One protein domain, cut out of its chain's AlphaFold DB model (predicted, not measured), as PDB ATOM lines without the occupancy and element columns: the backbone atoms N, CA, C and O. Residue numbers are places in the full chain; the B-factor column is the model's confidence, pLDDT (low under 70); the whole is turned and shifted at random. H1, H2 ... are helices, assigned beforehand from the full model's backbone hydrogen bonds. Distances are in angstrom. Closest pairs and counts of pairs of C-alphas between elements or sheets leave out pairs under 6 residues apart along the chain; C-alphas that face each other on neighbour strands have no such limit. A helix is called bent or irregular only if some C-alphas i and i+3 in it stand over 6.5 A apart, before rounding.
ATOM      1  N   LYS A 570      23.760  29.708 -41.328       63.50
ATOM      2  CA  LYS A 570      24.413  29.798 -42.639       63.50
ATOM      3  C   LYS A 570      23.897  28.663 -43.528       63.50
ATOM      4  O   LYS A 570      24.034  27.499 -43.162       63.50
ATOM      5  N   ALA A 571      23.314  29.018 -44.672       63.50
ATOM      6  CA  ALA A 571      22.712  28.059 -45.589       63.50
ATOM      7  C   ALA A 571      23.736  26.987 -45.998       63.50
ATOM      8  O   ALA A 571      24.773  27.295 -46.583       63.50
ATOM      9  N   ASN A 572      23.442  25.735 -45.654       68.62
ATOM     10  CA  ASN A 572      24.257  24.568 -45.949       68.62
ATOM     11  C   ASN A 572      23.372  23.492 -46.611       68.62
ATOM     12  O   ASN A 572      22.588  22.824 -45.926       68.62
ATOM     13  N   PRO A 573      23.508  23.284 -47.933       67.88
ATOM     14  CA  PRO A 573      22.732  22.291 -48.672       67.88
ATOM     15  C   PRO A 573      22.853  20.857 -48.138       67.88
ATOM     16  O   PRO A 573      21.898  20.090 -48.242       67.88
ATOM     17  N   VAL A 574      23.983  20.496 -47.518       71.69
ATOM     18  CA  VAL A 574      24.221  19.142 -46.982       71.69
ATOM     19  C   VAL A 574      23.236  18.801 -45.863       71.69
ATOM     20  O   VAL A 574      22.803  17.653 -45.754       71.69
ATOM     21  N   LEU A 575      22.800  19.796 -45.081       77.56
ATOM     22  CA  LEU A 575      21.804  19.603 -44.020       77.56
ATOM     23  C   LEU A 575      20.430  19.183 -44.566       77.56
ATOM     24  O   LEU A 575      19.601  18.686 -43.807       77.56
ATOM     25  N   CYS A 576      20.179  19.350 -45.869       83.00
ATOM     26  CA  CYS A 576      18.937  18.932 -46.516       83.00
ATOM     27  C   CYS A 576      18.949  17.479 -46.998       83.00
ATOM     28  O   CYS A 576      17.889  16.964 -47.361       83.00
ATOM     29  N   ARG A 577      20.102  16.793 -46.965       83.12
ATOM     30  CA  ARG A 577      20.231  15.399 -47.414       83.12
ATOM     31  C   ARG A 577      19.185  14.459 -46.788       83.12
ATOM     32  O   ARG A 577      18.527  13.775 -47.570       83.12
ATOM     33  N   PRO A 578      18.960  14.436 -45.455       87.94
ATOM     34  CA  PRO A 578      17.989  13.515 -44.859       87.94
ATOM     35  C   PRO A 578      16.566  13.728 -45.387       87.94
ATOM     36  O   PRO A 578      15.871  12.767 -45.695       87.94
ATOM     37  N   ALA A 579      16.152  14.988 -45.563       90.19
ATOM     38  CA  ALA A 579      14.825  15.322 -46.071       90.19
ATOM     39  C   ALA A 579      14.633  14.861 -47.527       90.19
ATOM     40  O   ALA A 579      13.576  14.329 -47.872       90.19
ATOM     41  N   VAL A 580      15.653  15.045 -48.374       86.31
ATOM     42  CA  VAL A 580      15.632  14.590 -49.775       86.31
ATOM     43  C   VAL A 580      15.584  13.063 -49.847       86.31
ATOM     44  O   VAL A 580      14.792  12.508 -50.609       86.31
ATOM     45  N   GLU A 581      16.382  12.380 -49.024       86.88
ATOM     46  CA  GLU A 581      16.420  10.916 -48.960       86.88
ATOM     47  C   GLU A 581      15.074  10.330 -48.509       86.88
ATOM     48  O   GLU A 581      14.556   9.423 -49.160       86.88
ATOM     49  N   MET A 582      14.454  10.898 -47.471       91.19
ATOM     50  CA  MET A 582      13.128  10.487 -46.996       91.19
ATOM     51  C   MET A 582      12.041  10.678 -48.055       91.19
ATOM     52  O   MET A 582      11.228   9.779 -48.267       91.19
ATOM     53  N   ALA A 583      12.024  11.822 -48.744       90.69
ATOM     54  CA  ALA A 583      11.037  12.093 -49.788       90.69
ATOM     55  C   ALA A 583      11.198  11.142 -50.989       90.69
ATOM     56  O   ALA A 583      10.212  10.601 -51.496       90.69
ATOM     57  N   ALA A 584      12.439  10.881 -51.413       87.38
ATOM     58  CA  ALA A 584      12.729   9.946 -52.496       87.38
ATOM     59  C   ALA A 584      12.382   8.495 -52.121       87.38
ATOM     60  O   ALA A 584      11.676   7.815 -52.872       87.38
ATOM     61  N   ALA A 585      12.827   8.032 -50.949       89.00
ATOM     62  CA  ALA A 585      12.519   6.699 -50.438       89.00
ATOM     63  C   ALA A 585      11.010   6.519 -50.233       89.00
ATOM     64  O   ALA A 585      10.454   5.504 -50.651       89.00
ATOM     65  N   GLY A 586      10.335   7.530 -49.680       90.56
ATOM     66  CA  GLY A 586       8.885   7.563 -49.520       90.56
ATOM     67  C   GLY A 586       8.168   7.301 -50.840       90.56
ATOM     68  O   GLY A 586       7.313   6.419 -50.909       90.56
ATOM     69  N   LYS A 587       8.594   7.967 -51.920       87.50
ATOM     70  CA  LYS A 587       7.977   7.782 -53.239       87.50
ATOM     71  C   LYS A 587       8.212   6.394 -53.830       87.50
ATOM     72  O   LYS A 587       7.302   5.808 -54.420       87.50
ATOM     73  N   VAL A 588       9.422   5.855 -53.679       87.44
ATOM     74  CA  VAL A 588       9.755   4.494 -54.134       87.44
ATOM     75  C   VAL A 588       8.936   3.452 -53.371       87.44
ATOM     76  O   VAL A 588       8.396   2.536 -53.991       87.44
ATOM     77  N   ILE A 589       8.803   3.594 -52.054       89.81
ATOM     78  CA  ILE A 589       8.062   2.661 -51.198       89.81
ATOM     79  C   ILE A 589       6.555   2.729 -51.474       89.81
ATOM     80  O   ILE A 589       5.953   1.682 -51.699       89.81
ATOM     81  N   GLU A 590       5.965   3.928 -51.552       89.50
ATOM     82  CA  GLU A 590       4.555   4.148 -51.932       89.50
ATOM     83  C   GLU A 590       4.231   3.398 -53.231       89.50
ATOM     84  O   GLU A 590       3.283   2.612 -53.316       89.50
ATOM     85  N   LYS A 591       5.087   3.584 -54.239       86.56
ATOM     86  CA  LYS A 591       4.922   2.963 -55.547       86.56
ATOM     87  C   LYS A 591       5.104   1.445 -55.507       86.56
ATOM     88  O   LYS A 591       4.327   0.731 -56.136       86.56
ATOM     89  N   THR A 592       6.086   0.959 -54.753       87.75
ATOM     90  CA  THR A 592       6.369  -0.477 -54.607       87.75
ATOM     91  C   THR A 592       5.205  -1.192 -53.922       87.75
ATOM     92  O   THR A 592       4.739  -2.211 -54.420       87.75
ATOM     93  N   ILE A 593       4.670  -0.631 -52.834       89.50
ATOM     94  CA  ILE A 593       3.485  -1.157 -52.139       89.50
ATOM     95  C   ILE A 593       2.264  -1.143 -53.066       89.50
ATOM     96  O   ILE A 593       1.539  -2.133 -53.153       89.50
ATOM     97  N   SER A 594       2.056  -0.051 -53.806       87.44
ATOM     98  CA  SER A 594       0.967   0.054 -54.784       87.44
ATOM     99  C   SER A 594       1.053  -1.016 -55.878       87.44
ATOM    100  O   SER A 594       0.041  -1.635 -56.219       87.44
ATOM    101  N   ASP A 595       2.252  -1.273 -56.409       86.81
ATOM    102  CA  ASP A 595       2.471  -2.305 -57.423       86.81
ATOM    103  C   ASP A 595       2.281  -3.717 -56.842       86.81
ATOM    104  O   ASP A 595       1.580  -4.521 -57.459       86.81
ATOM    105  N   LEU A 596       2.762  -3.986 -55.622       88.50
ATOM    106  CA  LEU A 596       2.513  -5.251 -54.915       88.50
ATOM    107  C   LEU A 596       1.017  -5.505 -54.693       88.50
ATOM    108  O   LEU A 596       0.524  -6.599 -54.969       88.50
ATOM    109  N   PHE A 597       0.255  -4.499 -54.253       91.06
ATOM    110  CA  PHE A 597      -1.198  -4.633 -54.124       91.06
ATOM    111  C   PHE A 597      -1.875  -4.855 -55.473       91.06
ATOM    112  O   PHE A 597      -2.817  -5.641 -55.572       91.06
ATOM    113  N   LYS A 598      -1.399  -4.217 -56.541       87.44
ATOM    114  CA  LYS A 598      -1.939  -4.434 -57.882       87.44
ATOM    115  C   LYS A 598      -1.687  -5.857 -58.384       87.44
ATOM    116  O   LYS A 598      -2.614  -6.464 -58.916       87.44
ATOM    117  N   GLU A 599      -0.484  -6.391 -58.198       86.00
ATOM    118  CA  GLU A 599      -0.132  -7.786 -58.513       86.00
ATOM    119  C   GLU A 599      -0.928  -8.783 -57.654       86.00
ATOM    120  O   GLU A 599      -1.354  -9.841 -58.126       86.00
ATOM    121  N   ALA A 600      -1.233  -8.408 -56.412       84.75
ATOM    122  CA  ALA A 600      -2.111  -9.170 -55.533       84.75
ATOM    123  C   ALA A 600      -3.601  -9.129 -55.948       84.75
ATOM    124  O   ALA A 600      -4.395  -9.884 -55.395       84.75
ATOM    125  N   GLY A 601      -3.996  -8.304 -56.927       84.62
ATOM    126  CA  GLY A 601      -5.399  -8.118 -57.330       84.62
ATOM    127  C   GLY A 601      -6.182  -7.130 -56.452       84.62
ATOM    128  O   GLY A 601      -7.400  -7.028 -56.571       84.62
ATOM    129  N   LEU A 602      -5.493  -6.364 -55.604       87.62
ATOM    130  CA  LEU A 602      -6.046  -5.464 -54.585       87.62
ATOM    131  C   LEU A 602      -6.053  -3.987 -55.000       87.62
ATOM    132  O   LEU A 602      -6.241  -3.102 -54.172       87.62
ATOM    133  N   ALA A 603      -5.880  -3.682 -56.288       82.62
ATOM    134  CA  ALA A 603      -5.765  -2.301 -56.775       82.62
ATOM    135  C   ALA A 603      -6.975  -1.395 -56.451       82.62
ATOM    136  O   ALA A 603      -6.857  -0.176 -56.528       82.62
ATOM    137  N   LYS A 604      -8.143  -1.977 -56.146       81.94
ATOM    138  CA  LYS A 604      -9.373  -1.263 -55.756       81.94
ATOM    139  C   LYS A 604      -9.823  -1.588 -54.325       81.94
ATOM    140  O   LYS A 604     -10.933  -1.222 -53.951       81.94
ATOM    141  N   ASP A 605      -9.003  -2.301 -53.555       87.75
ATOM    142  CA  ASP A 605      -9.350  -2.703 -52.195       87.75
ATOM    143  C   ASP A 605      -9.262  -1.492 -51.237       87.75
ATOM    144  O   ASP A 605      -8.239  -0.790 -51.221       87.75
ATOM    145  N   PRO A 606     -10.314  -1.203 -50.442       88.12
ATOM    146  CA  PRO A 606     -10.309  -0.080 -49.505       88.12
ATOM    147  C   PRO A 606      -9.219  -0.184 -48.431       88.12
ATOM    148  O   PRO A 606      -8.648   0.834 -48.046       88.12
ATOM    149  N   THR A 607      -8.897  -1.397 -47.981       87.50
ATOM    150  CA  THR A 607      -7.879  -1.676 -46.956       87.50
ATOM    151  C   THR A 607      -6.479  -1.435 -47.508       87.50
ATOM    152  O   THR A 607      -5.664  -0.781 -46.861       87.50
ATOM    153  N   ALA A 608      -6.216  -1.891 -48.737       89.12
ATOM    154  CA  ALA A 608      -4.965  -1.611 -49.446       89.12
ATOM    155  C   ALA A 608      -4.772  -0.101 -49.682       89.12
ATOM    156  O   ALA A 608      -3.683   0.438 -49.479       89.12
ATOM    157  N   THR A 609      -5.848   0.598 -50.055       88.88
ATOM    158  CA  THR A 609      -5.836   2.059 -50.244       88.88
ATOM    159  C   THR A 609      -5.562   2.795 -48.929       88.88
ATOM    160  O   THR A 609      -4.779   3.746 -48.907       88.88
ATOM    161  N   LEU A 610      -6.176   2.353 -47.828       90.75
ATOM    162  CA  LEU A 610      -5.955   2.925 -46.500       90.75
ATOM    163  C   LEU A 610      -4.504   2.732 -46.037       90.75
ATOM    164  O   LEU A 610      -3.898   3.695 -45.582       90.75
ATOM    165  N   ALA A 611      -3.927   1.542 -46.229       91.06
ATOM    166  CA  ALA A 611      -2.547   1.248 -45.835       91.06
ATOM    167  C   ALA A 611      -1.515   2.141 -46.554       91.06
ATOM    168  O   ALA A 611      -0.566   2.613 -45.926       91.06
ATOM    169  N   ILE A 612      -1.714   2.423 -47.851       91.69
ATOM    170  CA  ILE A 612      -0.871   3.386 -48.584       91.69
ATOM    171  C   ILE A 612      -1.005   4.780 -47.963       91.69
ATOM    172  O   ILE A 612       0.001   5.425 -47.681       91.69
ATOM    173  N   LYS A 613      -2.236   5.227 -47.696       91.69
ATOM    174  CA  LYS A 613      -2.500   6.559 -47.139       91.69
ATOM    175  C   LYS A 613      -1.932   6.735 -45.724       91.69
ATOM    176  O   LYS A 613      -1.451   7.810 -45.380       91.69
ATOM    177  N   GLU A 614      -1.975   5.693 -44.896       92.44
ATOM    178  CA  GLU A 614      -1.352   5.686 -43.567       92.44
ATOM    179  C   GLU A 614       0.170   5.827 -43.657       92.44
ATOM    180  O   GLU A 614       0.757   6.617 -42.914       92.44
ATOM    181  N   PHE A 615       0.803   5.121 -44.599       95.62
ATOM    182  CA  PHE A 615       2.228   5.285 -44.867       95.62
ATOM    183  C   PHE A 615       2.560   6.701 -45.350       95.62
ATOM    184  O   PHE A 615       3.464   7.322 -44.795       95.62
ATOM    185  N   GLU A 616       1.817   7.228 -46.329       92.81
ATOM    186  CA  GLU A 616       2.000   8.589 -46.852       92.81
ATOM    187  C   GLU A 616       1.920   9.634 -45.734       92.81
ATOM    188  O   GLU A 616       2.802  10.484 -45.619       92.81
ATOM    189  N   ASN A 617       0.905   9.541 -44.869       93.69
ATOM    190  CA  ASN A 617       0.733  10.460 -43.744       93.69
ATOM    191  C   ASN A 617       1.897  10.372 -42.744       93.69
ATOM    192  O   ASN A 617       2.426  11.404 -42.341       93.69
ATOM    193  N   CYS A 618       2.316   9.157 -42.375       95.69
ATOM    194  CA  CYS A 618       3.426   8.937 -41.442       95.69
ATOM    195  C   CYS A 618       4.754   9.465 -42.010       95.69
ATOM    196  O   CYS A 618       5.502  10.168 -41.329       95.69
ATOM    197  N   ALA A 619       5.037   9.161 -43.280       94.06
ATOM    198  CA  ALA A 619       6.236   9.624 -43.970       94.06
ATOM    199  C   ALA A 619       6.271  11.158 -44.081       94.06
ATOM    200  O   ALA A 619       7.311  11.770 -43.831       94.06
ATOM    201  N   GLU A 620       5.136  11.782 -44.403       92.88
ATOM    202  CA  GLU A 620       4.991  13.238 -44.492       92.88
ATOM    203  C   GLU A 620       5.169  13.924 -43.127       92.88
ATOM    204  O   GLU A 620       5.800  14.979 -43.036       92.88
ATOM    205  N   GLU A 621       4.646  13.339 -42.048       93.69
ATOM    206  CA  GLU A 621       4.832  13.850 -40.687       93.69
ATOM    207  C   GLU A 621       6.304  13.779 -40.260       93.69
ATOM    208  O   GLU A 621       6.876  14.790 -39.846       93.69
ATOM    209  N   SER A 622       6.960  12.638 -40.488       93.50
ATOM    210  CA  SER A 622       8.390  12.473 -40.211       93.50
ATOM    211  C   SER A 622       9.259  13.441 -41.033       93.50
ATOM    212  O   SER A 622      10.243  13.995 -40.525       93.50
ATOM    213  N   LEU A 623       8.890  13.707 -42.292       93.81
ATOM    214  CA  LEU A 623       9.562  14.702 -43.133       93.81
ATOM    215  C   LEU A 623       9.404  16.114 -42.560       93.81
ATOM    216  O   LEU A 623      10.383  16.858 -42.471       93.81
ATOM    217  N   LYS A 624       8.199  16.493 -42.119       92.00
ATOM    218  CA  LYS A 624       7.945  17.800 -41.489       92.00
ATOM    219  C   LYS A 624       8.741  17.987 -40.201       92.00
ATOM    220  O   LYS A 624       9.288  19.075 -39.994       92.00
ATOM    221  N   GLU A 625       8.834  16.955 -39.367       90.69
ATOM    222  CA  GLU A 625       9.679  16.958 -38.167       90.69
ATOM    223  C   GLU A 625      11.155  17.156 -38.519       90.69
ATOM    224  O   GLU A 625      11.800  18.052 -37.970       90.69
ATOM    225  N   THR A 626      11.663  16.414 -39.505       90.88
ATOM    226  CA  THR A 626      13.046  16.545 -39.993       90.88
ATOM    227  C   THR A 626      13.331  17.965 -40.479       90.88
ATOM    228  O   THR A 626      14.301  18.594 -40.053       90.88
ATOM    229  N   LEU A 627      12.429  18.533 -41.285       89.06
ATOM    230  CA  LEU A 627      12.521  19.921 -41.740       89.06
ATOM    231  C   LEU A 627      12.486  20.918 -40.570       89.06
ATOM    232  O   LEU A 627      13.065  21.993 -40.659       89.06
ATOM    233  N   ASN A 628      11.764  20.637 -39.480       87.56
ATOM    234  CA  ASN A 628      11.731  21.490 -38.280       87.56
ATOM    235  C   ASN A 628      13.014  21.407 -37.436       87.56
ATOM    236  O   ASN A 628      13.236  22.296 -36.603       87.56
ATOM    237  N   MET A 629      13.822  20.361 -37.620       84.56
ATOM    238  CA  MET A 629      15.093  20.143 -36.922       84.56
ATOM    239  C   MET A 629      16.298  20.718 -37.671       84.56
ATOM    240  O   MET A 629      17.338  20.940 -37.051       84.56
ATOM    241  N   THR A 630      16.168  21.012 -38.968       80.81
ATOM    242  CA  THR A 630      17.233  21.619 -39.775       80.81
ATOM    243  C   THR A 630      17.726  22.934 -39.166       80.81
ATOM    244  O   THR A 630      16.935  23.835 -38.883       80.81
ATOM    245  N   GLY A 631      19.042  23.047 -38.961       67.12
ATOM    246  CA  GLY A 631      19.676  24.221 -38.354       67.12
ATOM    247  C   GLY A 631      19.596  24.264 -36.822       67.12
ATOM    248  O   GLY A 631      20.122  25.184 -36.201       67.12
ATOM    249  N   LYS A 632      18.971  23.270 -36.184       77.44
ATOM    250  CA  LYS A 632      18.985  23.092 -34.725       77.44
ATOM    251  C   LYS A 632      20.033  22.056 -34.337       77.44
ATOM    252  O   LYS A 632      20.530  21.323 -35.179       77.44
ATOM    253  N   ARG A 633      20.332  21.948 -33.038       72.06
ATOM    254  CA  ARG A 633      21.408  21.107 -32.469       72.06
ATOM    255  C   ARG A 633      21.439  19.644 -32.955       72.06
ATOM    256  O   ARG A 633      22.500  19.046 -32.917       72.06
ATOM    257  N   ALA A 634      20.305  19.082 -33.382       69.00
ATOM    258  CA  ALA A 634      20.195  17.713 -33.903       69.00
ATOM    259  C   ALA A 634      20.518  17.569 -35.408       69.00
ATOM    260  O   ALA A 634      20.660  16.451 -35.889       69.00
ATOM    261  N   LEU A 635      20.587  18.676 -36.154       78.38
ATOM    262  CA  LEU A 635      20.893  18.733 -37.586       78.38
ATOM    263  C   LEU A 635      21.559  20.086 -37.900       78.38
ATOM    264  O   LEU A 635      21.019  20.912 -38.643       78.38
ATOM    265  N   ALA A 636      22.700  20.336 -37.248       76.81
ATOM    266  CA  ALA A 636      23.436  21.601 -37.326       76.81
ATOM    267  C   ALA A 636      24.693  21.491 -38.198       76.81
ATOM    268  O   ALA A 636      25.138  22.488 -38.769       76.81
ATOM    269  N   THR A 637      25.268  20.293 -38.306       76.12
ATOM    270  CA  THR A 637      26.522  20.034 -39.018       76.12
ATOM    271  C   THR A 637      26.355  18.997 -40.127       76.12
ATOM    272  O   THR A 637      25.417  18.200 -40.130       76.12
ATOM    273  N   SER A 638      27.299  18.974 -41.071       71.19
ATOM    274  CA  SER A 638      27.333  17.955 -42.126       71.19
ATOM    275  C   SER A 638      27.437  16.532 -41.563       71.19
ATOM    276  O   SER A 638      26.809  15.630 -42.102       71.19
ATOM    277  N   SER A 639      28.154  16.341 -40.446       76.88
ATOM    278  CA  SER A 639      28.234  15.041 -39.769       76.88
ATOM    279  C   SER A 639      26.887  14.628 -39.178       76.88
ATOM    280  O   SER A 639      26.538  13.455 -39.272       76.88
ATOM    281  N   ASP A 640      26.113  15.567 -38.619       80.94
ATOM    282  CA  ASP A 640      24.767  15.272 -38.106       80.94
ATOM    283  C   ASP A 640      23.854  14.792 -39.237       80.94
ATOM    284  O   ASP A 640      23.101  13.838 -39.062       80.94
ATOM    285  N   ALA A 641      23.949  15.421 -40.414       79.62
ATOM    286  CA  ALA A 641      23.155  15.062 -41.586       79.62
ATOM    287  C   ALA A 641      23.468  13.656 -42.123       79.62
ATOM    288  O   ALA A 641      22.567  12.994 -42.631       79.62
ATOM    289  N   GLU A 642      24.709  13.178 -41.998       76.12
ATOM    290  CA  GLU A 642      25.090  11.825 -42.428       76.12
ATOM    291  C   GLU A 642      24.486  10.724 -41.554       76.12
ATOM    292  O   GLU A 642      24.118   9.673 -42.073       76.12
ATOM    293  N   VAL A 643      24.353  10.967 -40.248       84.94
ATOM    294  CA  VAL A 643      23.868   9.967 -39.277       84.94
ATOM    295  C   VAL A 643      22.419  10.207 -38.835       84.94
ATOM    296  O   VAL A 643      21.879   9.447 -38.031       84.94
ATOM    297  N   TYR A 644      21.762  11.255 -39.347       90.06
ATOM    298  CA  TYR A 644      20.454  11.703 -38.863       90.06
ATOM    299  C   TYR A 644      19.381  10.608 -38.923       90.06
ATOM    300  O   TYR A 644      18.696  10.380 -37.926       90.06
ATOM    301  N   LEU A 645      19.246   9.918 -40.063       89.19
ATOM    302  CA  LEU A 645      18.232   8.868 -40.256       89.19
ATOM    303  C   LEU A 645      18.502   7.612 -39.415       89.19
ATOM    304  O   LEU A 645      17.569   6.873 -39.108       89.19
ATOM    305  N   ASP A 646      19.751   7.388 -39.005       90.19
ATOM    306  CA  ASP A 646      20.105   6.295 -38.095       90.19
ATOM    307  C   ASP A 646      19.787   6.646 -36.638       90.19
ATOM    308  O   ASP A 646      19.346   5.784 -35.881       90.19
ATOM    309  N   ASN A 647      19.939   7.917 -36.259       90.06
ATOM    310  CA  ASN A 647      19.644   8.399 -34.909       90.06
ATOM    311  C   ASN A 647      18.155   8.726 -34.682       90.06
ATOM    312  O   ASN A 647      17.723   8.830 -33.534       90.06
ATOM    313  N   ASN A 648      17.366   8.900 -35.748       90.75
ATOM    314  CA  ASN A 648      15.953   9.284 -35.681       90.75
ATOM    315  C   ASN A 648      15.076   8.243 -36.406       90.75
ATOM    316  O   ASN A 648      14.827   8.365 -37.607       90.75
ATOM    317  N   PRO A 649      14.544   7.233 -35.693       91.75
ATOM    318  CA  PRO A 649      13.889   6.080 -36.313       91.75
ATOM    319  C   PRO A 649      12.449   6.342 -36.789       91.75
ATOM    320  O   PRO A 649      11.778   5.402 -37.207       91.75
ATOM    321  N   ALA A 650      11.941   7.579 -36.727       93.31
ATOM    322  CA  ALA A 650      10.553   7.907 -37.074       93.31
ATOM    323  C   ALA A 650      10.187   7.440 -38.495       93.31
ATOM    324  O   ALA A 650       9.237   6.676 -38.673       93.31
ATOM    325  N   PHE A 651      11.010   7.791 -39.487       95.00
ATOM    326  CA  PHE A 651      10.803   7.374 -40.872       95.00
ATOM    327  C   PHE A 651      10.928   5.857 -41.049       95.00
ATOM    328  O   PHE A 651      10.074   5.226 -41.673       95.00
ATOM    329  N   LEU A 652      11.950   5.246 -40.440       94.94
ATOM    330  CA  LEU A 652      12.137   3.795 -40.452       94.94
ATOM    331  C   LEU A 652      10.909   3.066 -39.886       94.94
ATOM    332  O   LEU A 652      10.487   2.047 -40.431       94.94
ATOM    333  N   ASN A 653      10.314   3.582 -38.811       95.12
ATOM    334  CA  ASN A 653       9.115   3.007 -38.213       95.12
ATOM    335  C   ASN A 653       7.905   3.111 -39.153       95.12
ATOM    336  O   ASN A 653       7.161   2.135 -39.260       95.12
ATOM    337  N   CYS A 654       7.751   4.212 -39.898       96.12
ATOM    338  CA  CYS A 654       6.743   4.310 -40.959       96.12
ATOM    339  C   CYS A 654       6.937   3.215 -42.019       96.12
ATOM    340  O   CYS A 654       5.981   2.524 -42.373       96.12
ATOM    341  N   VAL A 655       8.175   3.001 -42.480       95.38
ATOM    342  CA  VAL A 655       8.500   1.969 -43.480       95.38
ATOM    343  C   VAL A 655       8.217   0.563 -42.952       95.38
ATOM    344  O   VAL A 655       7.551  -0.223 -43.623       95.38
ATOM    345  N   LYS A 656       8.657   0.238 -41.731       95.12
ATOM    346  CA  LYS A 656       8.382  -1.066 -41.105       95.12
ATOM    347  C   LYS A 656       6.885  -1.326 -40.978       95.12
ATOM    348  O   LYS A 656       6.436  -2.418 -41.315       95.12
ATOM    349  N   ASN A 657       6.123  -0.335 -40.518       94.31
ATOM    350  CA  ASN A 657       4.674  -0.451 -40.384       94.31
ATOM    351  C   ASN A 657       4.013  -0.662 -41.749       94.31
ATOM    352  O   ASN A 657       3.168  -1.541 -41.878       94.31
ATOM    353  N   ALA A 658       4.452   0.059 -42.782       94.44
ATOM    354  CA  ALA A 658       3.947  -0.109 -44.139       94.44
ATOM    355  C   ALA A 658       4.230  -1.513 -44.698       94.44
ATOM    356  O   ALA A 658       3.336  -2.131 -45.278       94.44
ATOM    357  N   VAL A 659       5.434  -2.054 -44.475       94.00
ATOM    358  CA  VAL A 659       5.776  -3.434 -44.855       94.00
ATOM    359  C   VAL A 659       4.907  -4.437 -44.090       94.00
ATOM    360  O   VAL A 659       4.345  -5.338 -44.704       94.00
ATOM    361  N   VAL A 660       4.739  -4.271 -42.775       94.88
ATOM    362  CA  VAL A 660       3.897  -5.149 -41.944       94.88
ATOM    363  C   VAL A 660       2.441  -5.142 -42.415       94.88
ATOM    364  O   VAL A 660       1.875  -6.214 -42.641       94.88
ATOM    365  N   SER A 661       1.846  -3.961 -42.597       92.38
ATOM    366  CA  SER A 661       0.461  -3.812 -43.053       92.38
ATOM    367  C   SER A 661       0.268  -4.399 -44.451       92.38
ATOM    368  O   SER A 661      -0.672  -5.159 -44.678       92.38
ATOM    369  N   SER A 662       1.192  -4.126 -45.376       92.69
ATOM    370  CA  SER A 662       1.110  -4.641 -46.748       92.69
ATOM    371  C   SER A 662       1.239  -6.161 -46.795       92.69
ATOM    372  O   SER A 662       0.414  -6.825 -47.423       92.69
ATOM    373  N   SER A 663       2.211  -6.731 -46.077       92.50
ATOM    374  CA  SER A 663       2.388  -8.183 -45.978       92.50
ATOM    375  C   SER A 663       1.182  -8.868 -45.334       92.50
ATOM    376  O   SER A 663       0.777  -9.932 -45.795       92.50
ATOM    377  N   SER A 664       0.573  -8.263 -44.309       92.81
ATOM    378  CA  SER A 664      -0.640  -8.781 -43.663       92.81
ATOM    379  C   SER A 664      -1.817  -8.871 -44.643       92.81
ATOM    380  O   SER A 664      -2.424  -9.933 -44.786       92.81
ATOM    381  N   ILE A 665      -2.093  -7.792 -45.385       91.19
ATOM    382  CA  ILE A 665      -3.185  -7.740 -46.373       91.19
ATOM    383  C   ILE A 665      -2.938  -8.730 -47.526       91.19
ATOM    384  O   ILE A 665      -3.847  -9.460 -47.938       91.19
ATOM    385  N   ILE A 666      -1.705  -8.778 -48.046       90.88
ATOM    386  CA  ILE A 666      -1.327  -9.698 -49.127       90.88
ATOM    387  C   ILE A 666      -1.427 -11.150 -48.652       90.88
ATOM    388  O   ILE A 666      -1.975 -11.974 -49.377       90.88
ATOM    389  N   GLY A 667      -0.987 -11.465 -47.430       87.94
ATOM    390  CA  GLY A 667      -1.041 -12.815 -46.862       87.94
ATOM    391  C   GLY A 667      -2.447 -13.421 -46.877       87.94
ATOM    392  O   GLY A 667      -2.636 -14.526 -47.385       87.94
ATOM    393  N   GLY A 668      -3.458 -12.683 -46.405       87.25
ATOM    394  CA  GLY A 668      -4.850 -13.144 -46.471       87.25
ATOM    395  C   GLY A 668      -5.402 -13.257 -47.898       87.25
ATOM    396  O   GLY A 668      -6.289 -14.066 -48.167       87.25
ATOM    397  N   THR A 669      -4.883 -12.463 -48.834       87.62
ATOM    398  CA  THR A 669      -5.301 -12.502 -50.244       87.62
ATOM    399  C   THR A 669      -4.677 -13.680 -50.990       87.62
ATOM    400  O   THR A 669      -5.355 -14.337 -51.775       87.62
ATOM    401  N   GLU A 670      -3.417 -14.007 -50.715       86.25
ATOM    402  CA  GLU A 670      -2.751 -15.181 -51.285       86.25
ATOM    403  C   GLU A 670      -3.370 -16.495 -50.788       86.25
ATOM    404  O   GLU A 670      -3.452 -17.455 -51.555       86.25
ATOM    405  N   LEU A 671      -3.914 -16.529 -49.562       86.88
ATOM    406  CA  LEU A 671      -4.741 -17.658 -49.120       86.88
ATOM    407  C   LEU A 671      -5.996 -17.807 -49.992       86.88
ATOM    408  O   LEU A 671      -6.296 -18.910 -50.439       86.88
ATOM    409  N   GLN A 672      -6.701 -16.706 -50.280       85.00
ATOM    410  CA  GLN A 672      -7.878 -16.721 -51.156       85.00
ATOM    411  C   GLN A 672      -7.528 -17.213 -52.565       85.00
ATOM    412  O   GLN A 672      -8.230 -18.054 -53.112       85.00
ATOM    413  N   LYS A 673      -6.417 -16.744 -53.141       85.56
ATOM    414  CA  LYS A 673      -5.962 -17.224 -54.453       85.56
ATOM    415  C   LYS A 673      -5.608 -18.710 -54.433       85.56
ATOM    416  O   LYS A 673      -5.967 -19.430 -55.359       85.56
ATOM    417  N   SER A 674      -4.936 -19.168 -53.374       81.81
ATOM    418  CA  SER A 674      -4.605 -20.586 -53.182       81.81
ATOM    419  C   SER A 674      -5.864 -21.448 -53.044       81.81
ATOM    420  O   SER A 674      -5.895 -22.589 -53.505       81.81
ATOM    421  N   ALA A 675      -6.915 -20.903 -52.428       82.25
ATOM    422  CA  ALA A 675      -8.226 -21.531 -52.325       82.25
ATOM    423  C   ALA A 675      -8.898 -21.646 -53.700       82.25
ATOM    424  O   ALA A 675      -9.318 -22.736 -54.088       82.25
ATOM    425  N   ASP A 676      -8.900 -20.564 -54.480       80.06
ATOM    426  CA  ASP A 676      -9.474 -20.541 -55.828       80.06
ATOM    427  C   ASP A 676      -8.755 -21.521 -56.775       80.06
ATOM    428  O   ASP A 676      -9.409 -22.207 -57.562       80.06
ATOM    429  N   SER A 677      -7.423 -21.650 -56.677       79.50
ATOM    430  CA  SER A 677      -6.646 -22.612 -57.476       79.50
ATOM    431  C   SER A 677      -6.825 -24.068 -57.041       79.50
ATOM    432  O   SER A 677      -6.547 -24.973 -57.822       79.50
ATOM    433  N   SER A 678      -7.279 -24.303 -55.807       78.00
ATOM    434  CA  SER A 678      -7.439 -25.644 -55.222       78.00
ATOM    435  C   SER A 678      -8.904 -26.082 -55.142       78.00
ATOM    436  O   SER A 678      -9.225 -27.033 -54.428       78.00
ATOM    437  N   LYS A 679      -9.801 -25.405 -55.871       75.88
ATOM    438  CA  LYS A 679     -11.258 -25.585 -55.786       75.88
ATOM    439  C   LYS A 679     -11.736 -27.014 -56.028       75.88
ATOM    440  O   LYS A 679     -12.674 -27.455 -55.374       75.88
ATOM    441  N   ASP A 680     -11.070 -27.738 -56.919       72.88
ATOM    442  CA  ASP A 680     -11.424 -29.125 -57.236       72.88
ATOM    443  C   ASP A 680     -10.778 -30.142 -56.274       72.88
ATOM    444  O   ASP A 680     -11.121 -31.321 -56.296       72.88
ATOM    445  N   SER A 681      -9.830 -29.705 -55.432       70.50
ATOM    446  CA  SER A 681      -9.050 -30.562 -54.522       70.50
ATOM    447  C   SER A 681      -9.441 -30.426 -53.046       70.50
ATOM    448  O   SER A 681      -9.155 -31.330 -52.263       70.50
ATOM    449  N   VAL A 682     -10.082 -29.321 -52.654       81.50
ATOM    450  CA  VAL A 682     -10.538 -29.051 -51.280       81.50
ATOM    451  C   VAL A 682     -12.062 -29.038 -51.262       81.50
ATOM    452  O   VAL A 682     -12.683 -28.205 -51.922       81.50
ATOM    453  N   LYS A 683     -12.675 -29.951 -50.505       81.94
ATOM    454  CA  LYS A 683     -14.132 -30.110 -50.459       81.94
ATOM    455  C   LYS A 683     -14.798 -29.097 -49.520       81.94
ATOM    456  O   LYS A 683     -15.891 -28.631 -49.835       81.94
ATOM    457  N   ASP A 684     -14.164 -28.721 -48.405       86.50
ATOM    458  CA  ASP A 684     -14.676 -27.735 -47.434       86.50
ATOM    459  C   ASP A 684     -13.978 -26.377 -47.600       86.50
ATOM    460  O   ASP A 684     -13.124 -25.961 -46.807       86.50
ATOM    461  N   MET A 685     -14.328 -25.685 -48.688       87.56
ATOM    462  CA  MET A 685     -13.710 -24.406 -49.042       87.56
ATOM    463  C   MET A 685     -13.972 -23.311 -48.000       87.56
ATOM    464  O   MET A 685     -13.087 -22.502 -47.716       87.56
ATOM    465  N   ASP A 686     -15.160 -23.312 -47.391       87.50
ATOM    466  CA  ASP A 686     -15.532 -22.349 -46.353       87.50
ATOM    467  C   ASP A 686     -14.630 -22.497 -45.122       87.50
ATOM    468  O   ASP A 686     -14.162 -21.500 -44.567       87.50
ATOM    469  N   TYR A 687     -14.306 -23.736 -44.728       90.00
ATOM    470  CA  TYR A 687     -13.347 -23.987 -43.656       90.00
ATOM    471  C   TYR A 687     -11.941 -23.494 -44.011       90.00
ATOM    472  O   TYR A 687     -11.303 -22.845 -43.181       90.00
ATOM    473  N   PHE A 688     -11.457 -23.739 -45.233       88.81
ATOM    474  CA  PHE A 688     -10.137 -23.253 -45.649       88.81
ATOM    475  C   PHE A 688     -10.058 -21.717 -45.652       88.81
ATOM    476  O   PHE A 688      -9.107 -21.141 -45.118       88.81
ATOM    477  N   LEU A 689     -11.090 -21.048 -46.170       88.88
ATOM    478  CA  LEU A 689     -11.175 -19.586 -46.215       88.88
ATOM    479  C   LEU A 689     -11.419 -18.944 -44.845       88.88
ATOM    480  O   LEU A 689     -11.054 -17.782 -44.649       88.88
ATOM    481  N   SER A 690     -11.953 -19.690 -43.872       91.56
ATOM    482  CA  SER A 690     -12.138 -19.197 -42.501       91.56
ATOM    483  C   SER A 690     -10.827 -18.785 -41.820       91.56
ATOM    484  O   SER A 690     -10.842 -17.922 -40.944       91.56
ATOM    485  N   PHE A 691      -9.682 -19.316 -42.271       91.69
ATOM    486  CA  PHE A 691      -8.357 -18.965 -41.750       91.69
ATOM    487  C   PHE A 691      -7.818 -17.630 -42.269       91.69
ATOM    488  O   PHE A 691      -6.804 -17.153 -41.761       91.69
ATOM    489  N   LYS A 692      -8.471 -16.991 -43.246       90.38
ATOM    490  CA  LYS A 692      -7.993 -15.738 -43.853       90.38
ATOM    491  C   LYS A 692      -7.626 -14.652 -42.824       90.38
ATOM    492  O   LYS A 692      -6.532 -14.102 -42.959       90.38
ATOM    493  N   PRO A 693      -8.441 -14.352 -41.790       90.50
ATOM    494  CA  PRO A 693      -8.081 -13.354 -40.779       90.50
ATOM    495  C   PRO A 693      -6.852 -13.756 -39.950       90.50
ATOM    496  O   PRO A 693      -5.953 -12.940 -39.759       90.50
ATOM    497  N   GLU A 694      -6.779 -15.019 -39.518       91.31
ATOM    498  CA  GLU A 694      -5.652 -15.544 -38.732       91.31
ATOM    499  C   GLU A 694      -4.352 -15.548 -39.546       91.31
ATOM    500  O   GLU A 694      -3.291 -15.233 -39.014       91.31
ATOM    501  N   VAL A 695      -4.419 -15.844 -40.849       92.00
ATOM    502  CA  VAL A 695      -3.264 -15.770 -41.756       92.00
ATOM    503  C   VAL A 695      -2.778 -14.341 -41.914       92.00
ATOM    504  O   VAL A 695      -1.579 -14.094 -41.774       92.00
ATOM    505  N   SER A 696      -3.686 -13.395 -42.168       90.69
ATOM    506  CA  SER A 696      -3.327 -11.978 -42.255       90.69
ATOM    507  C   SER A 696      -2.628 -11.511 -40.980       90.69
ATOM    508  O   SER A 696      -1.581 -10.858 -41.047       90.69
ATOM    509  N   GLU A 697      -3.164 -11.870 -39.812       92.44
ATOM    510  CA  GLU A 697      -2.568 -11.523 -38.524       92.44
ATOM    511  C   GLU A 697      -1.196 -12.183 -38.331       92.44
ATOM    512  O   GLU A 697      -0.231 -11.507 -37.972       92.44
ATOM    513  N   MET A 698      -1.073 -13.477 -38.624       92.69
ATOM    514  CA  MET A 698       0.161 -14.243 -38.445       92.69
ATOM    515  C   MET A 698       1.301 -13.726 -39.320       92.69
ATOM    516  O   MET A 698       2.420 -13.546 -38.832       92.69
ATOM    517  N   VAL A 699       1.023 -13.424 -40.593       93.94
ATOM    518  CA  VAL A 699       2.008 -12.809 -41.493       93.94
ATOM    519  C   VAL A 699       2.422 -11.441 -40.955       93.94
ATOM    520  O   VAL A 699       3.618 -11.164 -40.848       93.94
ATOM    521  N   GLY A 700       1.460 -10.610 -40.540       93.62
ATOM    522  CA  GLY A 700       1.739  -9.302 -39.946       93.62
ATOM    523  C   GLY A 700       2.634  -9.396 -38.704       93.62
ATOM    524  O   GLY A 700       3.659  -8.715 -38.616       93.62
ATOM    525  N   GLN A 701       2.310 -10.286 -37.764       94.25
ATOM    526  CA  GLN A 701       3.101 -10.510 -36.549       94.25
ATOM    527  C   GLN A 701       4.498 -11.069 -36.854       94.25
ATOM    528  O   GLN A 701       5.478 -10.642 -36.234       94.25
ATOM    529  N   CYS A 702       4.615 -11.981 -37.824       95.44
ATOM    530  CA  CYS A 702       5.894 -12.544 -38.248       95.44
ATOM    531  C   CYS A 702       6.829 -11.458 -38.802       95.44
ATOM    532  O   CYS A 702       7.956 -11.315 -38.311       95.44
ATOM    533  N   PHE A 703       6.345 -10.632 -39.737       95.50
ATOM    534  CA  PHE A 703       7.104  -9.491 -40.259       95.50
ATOM    535  C   PHE A 703       7.451  -8.499 -39.144       95.50
ATOM    536  O   PHE A 703       8.611  -8.100 -39.022       95.50
ATOM    537  N   LYS A 704       6.494  -8.164 -38.266       95.44
ATOM    538  CA  LYS A 704       6.700  -7.219 -37.157       95.44
ATOM    539  C   LYS A 704       7.821  -7.668 -36.218       95.44
ATOM    540  O   LYS A 704       8.738  -6.897 -35.954       95.44
ATOM    541  N   ARG A 705       7.790  -8.925 -35.761       94.31
ATOM    542  CA  ARG A 705       8.792  -9.521 -34.853       94.31
ATOM    543  C   ARG A 705      10.196  -9.571 -35.460       94.31
ATOM    544  O   ARG A 705      11.191  -9.570 -34.738       94.31
ATOM    545  N   ARG A 706      10.298  -9.711 -36.782       92.00
ATOM    546  CA  ARG A 706      11.587  -9.842 -37.471       92.00
ATOM    547  C   ARG A 706      12.173  -8.479 -37.830       92.00
ATOM    548  O   ARG A 706      13.357  -8.262 -37.593       92.00
ATOM    549  N   LEU A 707      11.342  -7.558 -38.317       93.88
ATOM    550  CA  LEU A 707      11.736  -6.181 -38.623       93.88
ATOM    551  C   LEU A 707      12.027  -5.354 -37.363       93.88
ATOM    552  O   LEU A 707      12.803  -4.404 -37.433       93.88
ATOM    553  N   SER A 708      11.481  -5.724 -36.199       92.81
ATOM    554  CA  SER A 708      11.802  -5.071 -34.922       92.81
ATOM    555  C   SER A 708      13.247  -5.277 -34.458       92.81
ATOM    556  O   SER A 708      13.632  -4.681 -33.465       92.81
ATOM    557  N   LYS A 709      14.032  -6.135 -35.127       92.50
ATOM    558  CA  LYS A 709      15.466  -6.336 -34.847       92.50
ATOM    559  C   LYS A 709      16.377  -5.349 -35.587       92.50
ATOM    560  O   LYS A 709      17.592  -5.420 -35.440       92.50
ATOM    561  N   ILE A 710      15.807  -4.522 -36.460       93.31
ATOM    562  CA  ILE A 710      16.536  -3.572 -37.297       93.31
ATOM    563  C   ILE A 710      16.290  -2.183 -36.726       93.31
ATOM    564  O   ILE A 710      15.200  -1.661 -36.910       93.31
ATOM    565  N   ASP A 711      17.262  -1.567 -36.065       91.62
ATOM    566  CA  ASP A 711      17.007  -0.318 -35.328       91.62
ATOM    567  C   ASP A 711      17.372   0.955 -36.102       91.62
ATOM    568  O   ASP A 711      16.864   2.025 -35.782       91.62
ATOM    569  N   THR A 712      18.182   0.836 -37.159       93.81
ATOM    570  CA  THR A 712      18.686   1.974 -37.943       93.81
ATOM    571  C   THR A 712      18.265   1.910 -39.410       93.81
ATOM    572  O   THR A 712      17.990   0.835 -39.956       93.81
ATOM    573  N   TRP A 713      18.211   3.074 -40.064       92.69
ATOM    574  CA  TRP A 713      17.875   3.192 -41.483       92.69
ATOM    575  C   TRP A 713      18.918   2.496 -42.368       92.69
ATOM    576  O   TRP A 713      18.569   1.695 -43.237       92.69
ATOM    577  N   SER A 714      20.204   2.693 -42.077       89.12
ATOM    578  CA  SER A 714      21.314   1.989 -42.727       89.12
ATOM    579  C   SER A 714      21.233   0.469 -42.548       89.12
ATOM    580  O   SER A 714      21.489  -0.288 -43.489       89.12
ATOM    581  N   GLY A 715      20.812   0.009 -41.365       91.75
ATOM    582  CA  GLY A 715      20.569  -1.400 -41.076       91.75
ATOM    583  C   GLY A 715      19.446  -1.984 -41.933       91.75
ATOM    584  O   GLY A 715      19.585  -3.095 -42.446       91.75
ATOM    585  N   PHE A 716      18.365  -1.226 -42.143       93.06
ATOM    586  CA  PHE A 716      17.261  -1.625 -43.019       93.06
ATOM    587  C   PHE A 716      17.685  -1.700 -44.485       93.06
ATOM    588  O   PHE A 716      17.403  -2.703 -45.140       93.06
ATOM    589  N   ASN A 717      18.420  -0.702 -44.979       88.31
ATOM    590  CA  ASN A 717      18.927  -0.705 -46.354       88.31
ATOM    591  C   ASN A 717      19.834  -1.917 -46.600       88.31
ATOM    592  O   ASN A 717      19.582  -2.694 -47.515       88.31
ATOM    593  N   LYS A 718      20.795  -2.176 -45.703       89.69
ATOM    594  CA  LYS A 718      21.670  -3.354 -45.795       89.69
ATOM    595  C   LYS A 718      20.894  -4.670 -45.718       89.69
ATOM    596  O   LYS A 718      21.251  -5.641 -46.384       89.69
ATOM    597  N   PHE A 719      19.861  -4.735 -44.884       92.12
ATOM    598  CA  PHE A 719      18.987  -5.902 -44.810       92.12
ATOM    599  C   PHE A 719      18.254  -6.133 -46.139       92.12
ATOM    600  O   PHE A 719      18.233  -7.259 -46.634       92.12
ATOM    601  N   ASN A 720      17.708  -5.076 -46.741       88.19
ATOM    602  CA  ASN A 720      16.985  -5.155 -48.005       88.19
ATOM    603  C   ASN A 720      17.900  -5.483 -49.198       88.19
ATOM    604  O   ASN A 720      17.562  -6.354 -49.994       88.19
ATOM    605  N   ASP A 721      19.087  -4.874 -49.275       83.62
ATOM    606  CA  ASP A 721      20.080  -5.130 -50.330       83.62
ATOM    607  C   ASP A 721      20.524  -6.601 -50.366       83.62
ATOM    608  O   ASP A 721      20.788  -7.164 -51.428       83.62
ATOM    609  N   ASN A 722      20.534  -7.264 -49.205       89.25
ATOM    610  CA  ASN A 722      20.811  -8.697 -49.073       89.25
ATOM    611  C   ASN A 722      19.557  -9.582 -49.227       89.25
ATOM    612  O   ASN A 722      19.550 -10.718 -48.755       89.25
ATOM    613  N   LYS A 723      18.493  -9.077 -49.866       89.94
ATOM    614  CA  LYS A 723      17.205  -9.770 -50.067       89.94
ATOM    615  C   LYS A 723      16.509 -10.194 -48.769       89.94
ATOM    616  O   LYS A 723      15.797 -11.196 -48.722       89.94
TER     617      LYS A 723
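AT A GLANCE: This is residues 570 to 723 of the 1231 residues of an uncharacterized protein of Halobacteriovoraceae bacterium (UniProt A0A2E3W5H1). The domain is a long rod of helices, with H4 along its middle, the hairpin of H1 and H2 packed on one side of H4 and shifted toward one end, and H6 folded back on another side. Short H5 lies near the far end of H4, where residues 677 to 684, of which 677 belongs to H4, stick out, while short H3 and H7 meet near the opposite end of H4. The printed part has 154 residues, with seven named helices, H1 to H7 in order, and no named strand; the class is all helix. H1, H2 and H4 make an up-and-down bundle, each running against the one before it. The whole is loose, with a radius of gyration of the C-alphas of 19.1 A and spans of 71 by 29 by 21 A.

IN THESE COORDINATES: The longest helix by residues, H4, spans residues 650 to 677 and 40.5 A, from C-alpha 650 at (10.553, 7.907, -37.074) to C-alpha 677 at (-6.646, -22.612, -57.476). H1 is residues 573 to 599, 39.0 A, beginning at C-alpha 573 at (22.732, 22.291, -48.672), with a kink of 26 degrees near residue 580. H2 is residues 606 to 629, 34.8 A, and H6 is residues 692 to 707, 22.5 A. The shorter helices are H3, residues 638 to 647, H5, residues 685 to 690, and H7, residues 713 to 721. H1 and H3 are irregular: C-alphas 575 and 578 are 7.2 A apart, and C-alphas 642 and 645 are 7.8 A apart.

HOW THE PARTS SIT: H4 is the hub, touching H1, H2, H5 and H6. It touches H6 at a shallow tilt of 34.7 degrees, only just short of steep, opposite ways; their closest C-alphas, of Ser 664 and Ser 696, are 4.4 A apart. H2 touches H4 at 11 degrees, a shallow tilt, opposite ways, closest at the C-alphas of Ser 622 and Phe 651, 5.7 A. H1 and H2 form a hairpin at a shallow tilt of 3 degrees, closest at the C-alphas of Ala 579 and Leu 623, 6.1 A. H1 touches H3 with residues 574 to 578 alone. H3 and H7 touch only at their ends, the closest C-alphas, of Asp 646 and Trp 713, being 5.1 A apart. H1 and H6 are apart. Every O i to N i+4 pair is within hydrogen-bond range in H2, H4, H5, H6 and H7, against 20 of 23 in H1 and 4 of 6 in H3.

THE WHOLE: The C-alphas farthest apart, of Lys 570 and Lys 683, are 71.7 A apart. The printed part has no cut and no long link. The mean pLDDT of the printed part is 87.5; residues 570 to 573, 631 and 634 are under 70.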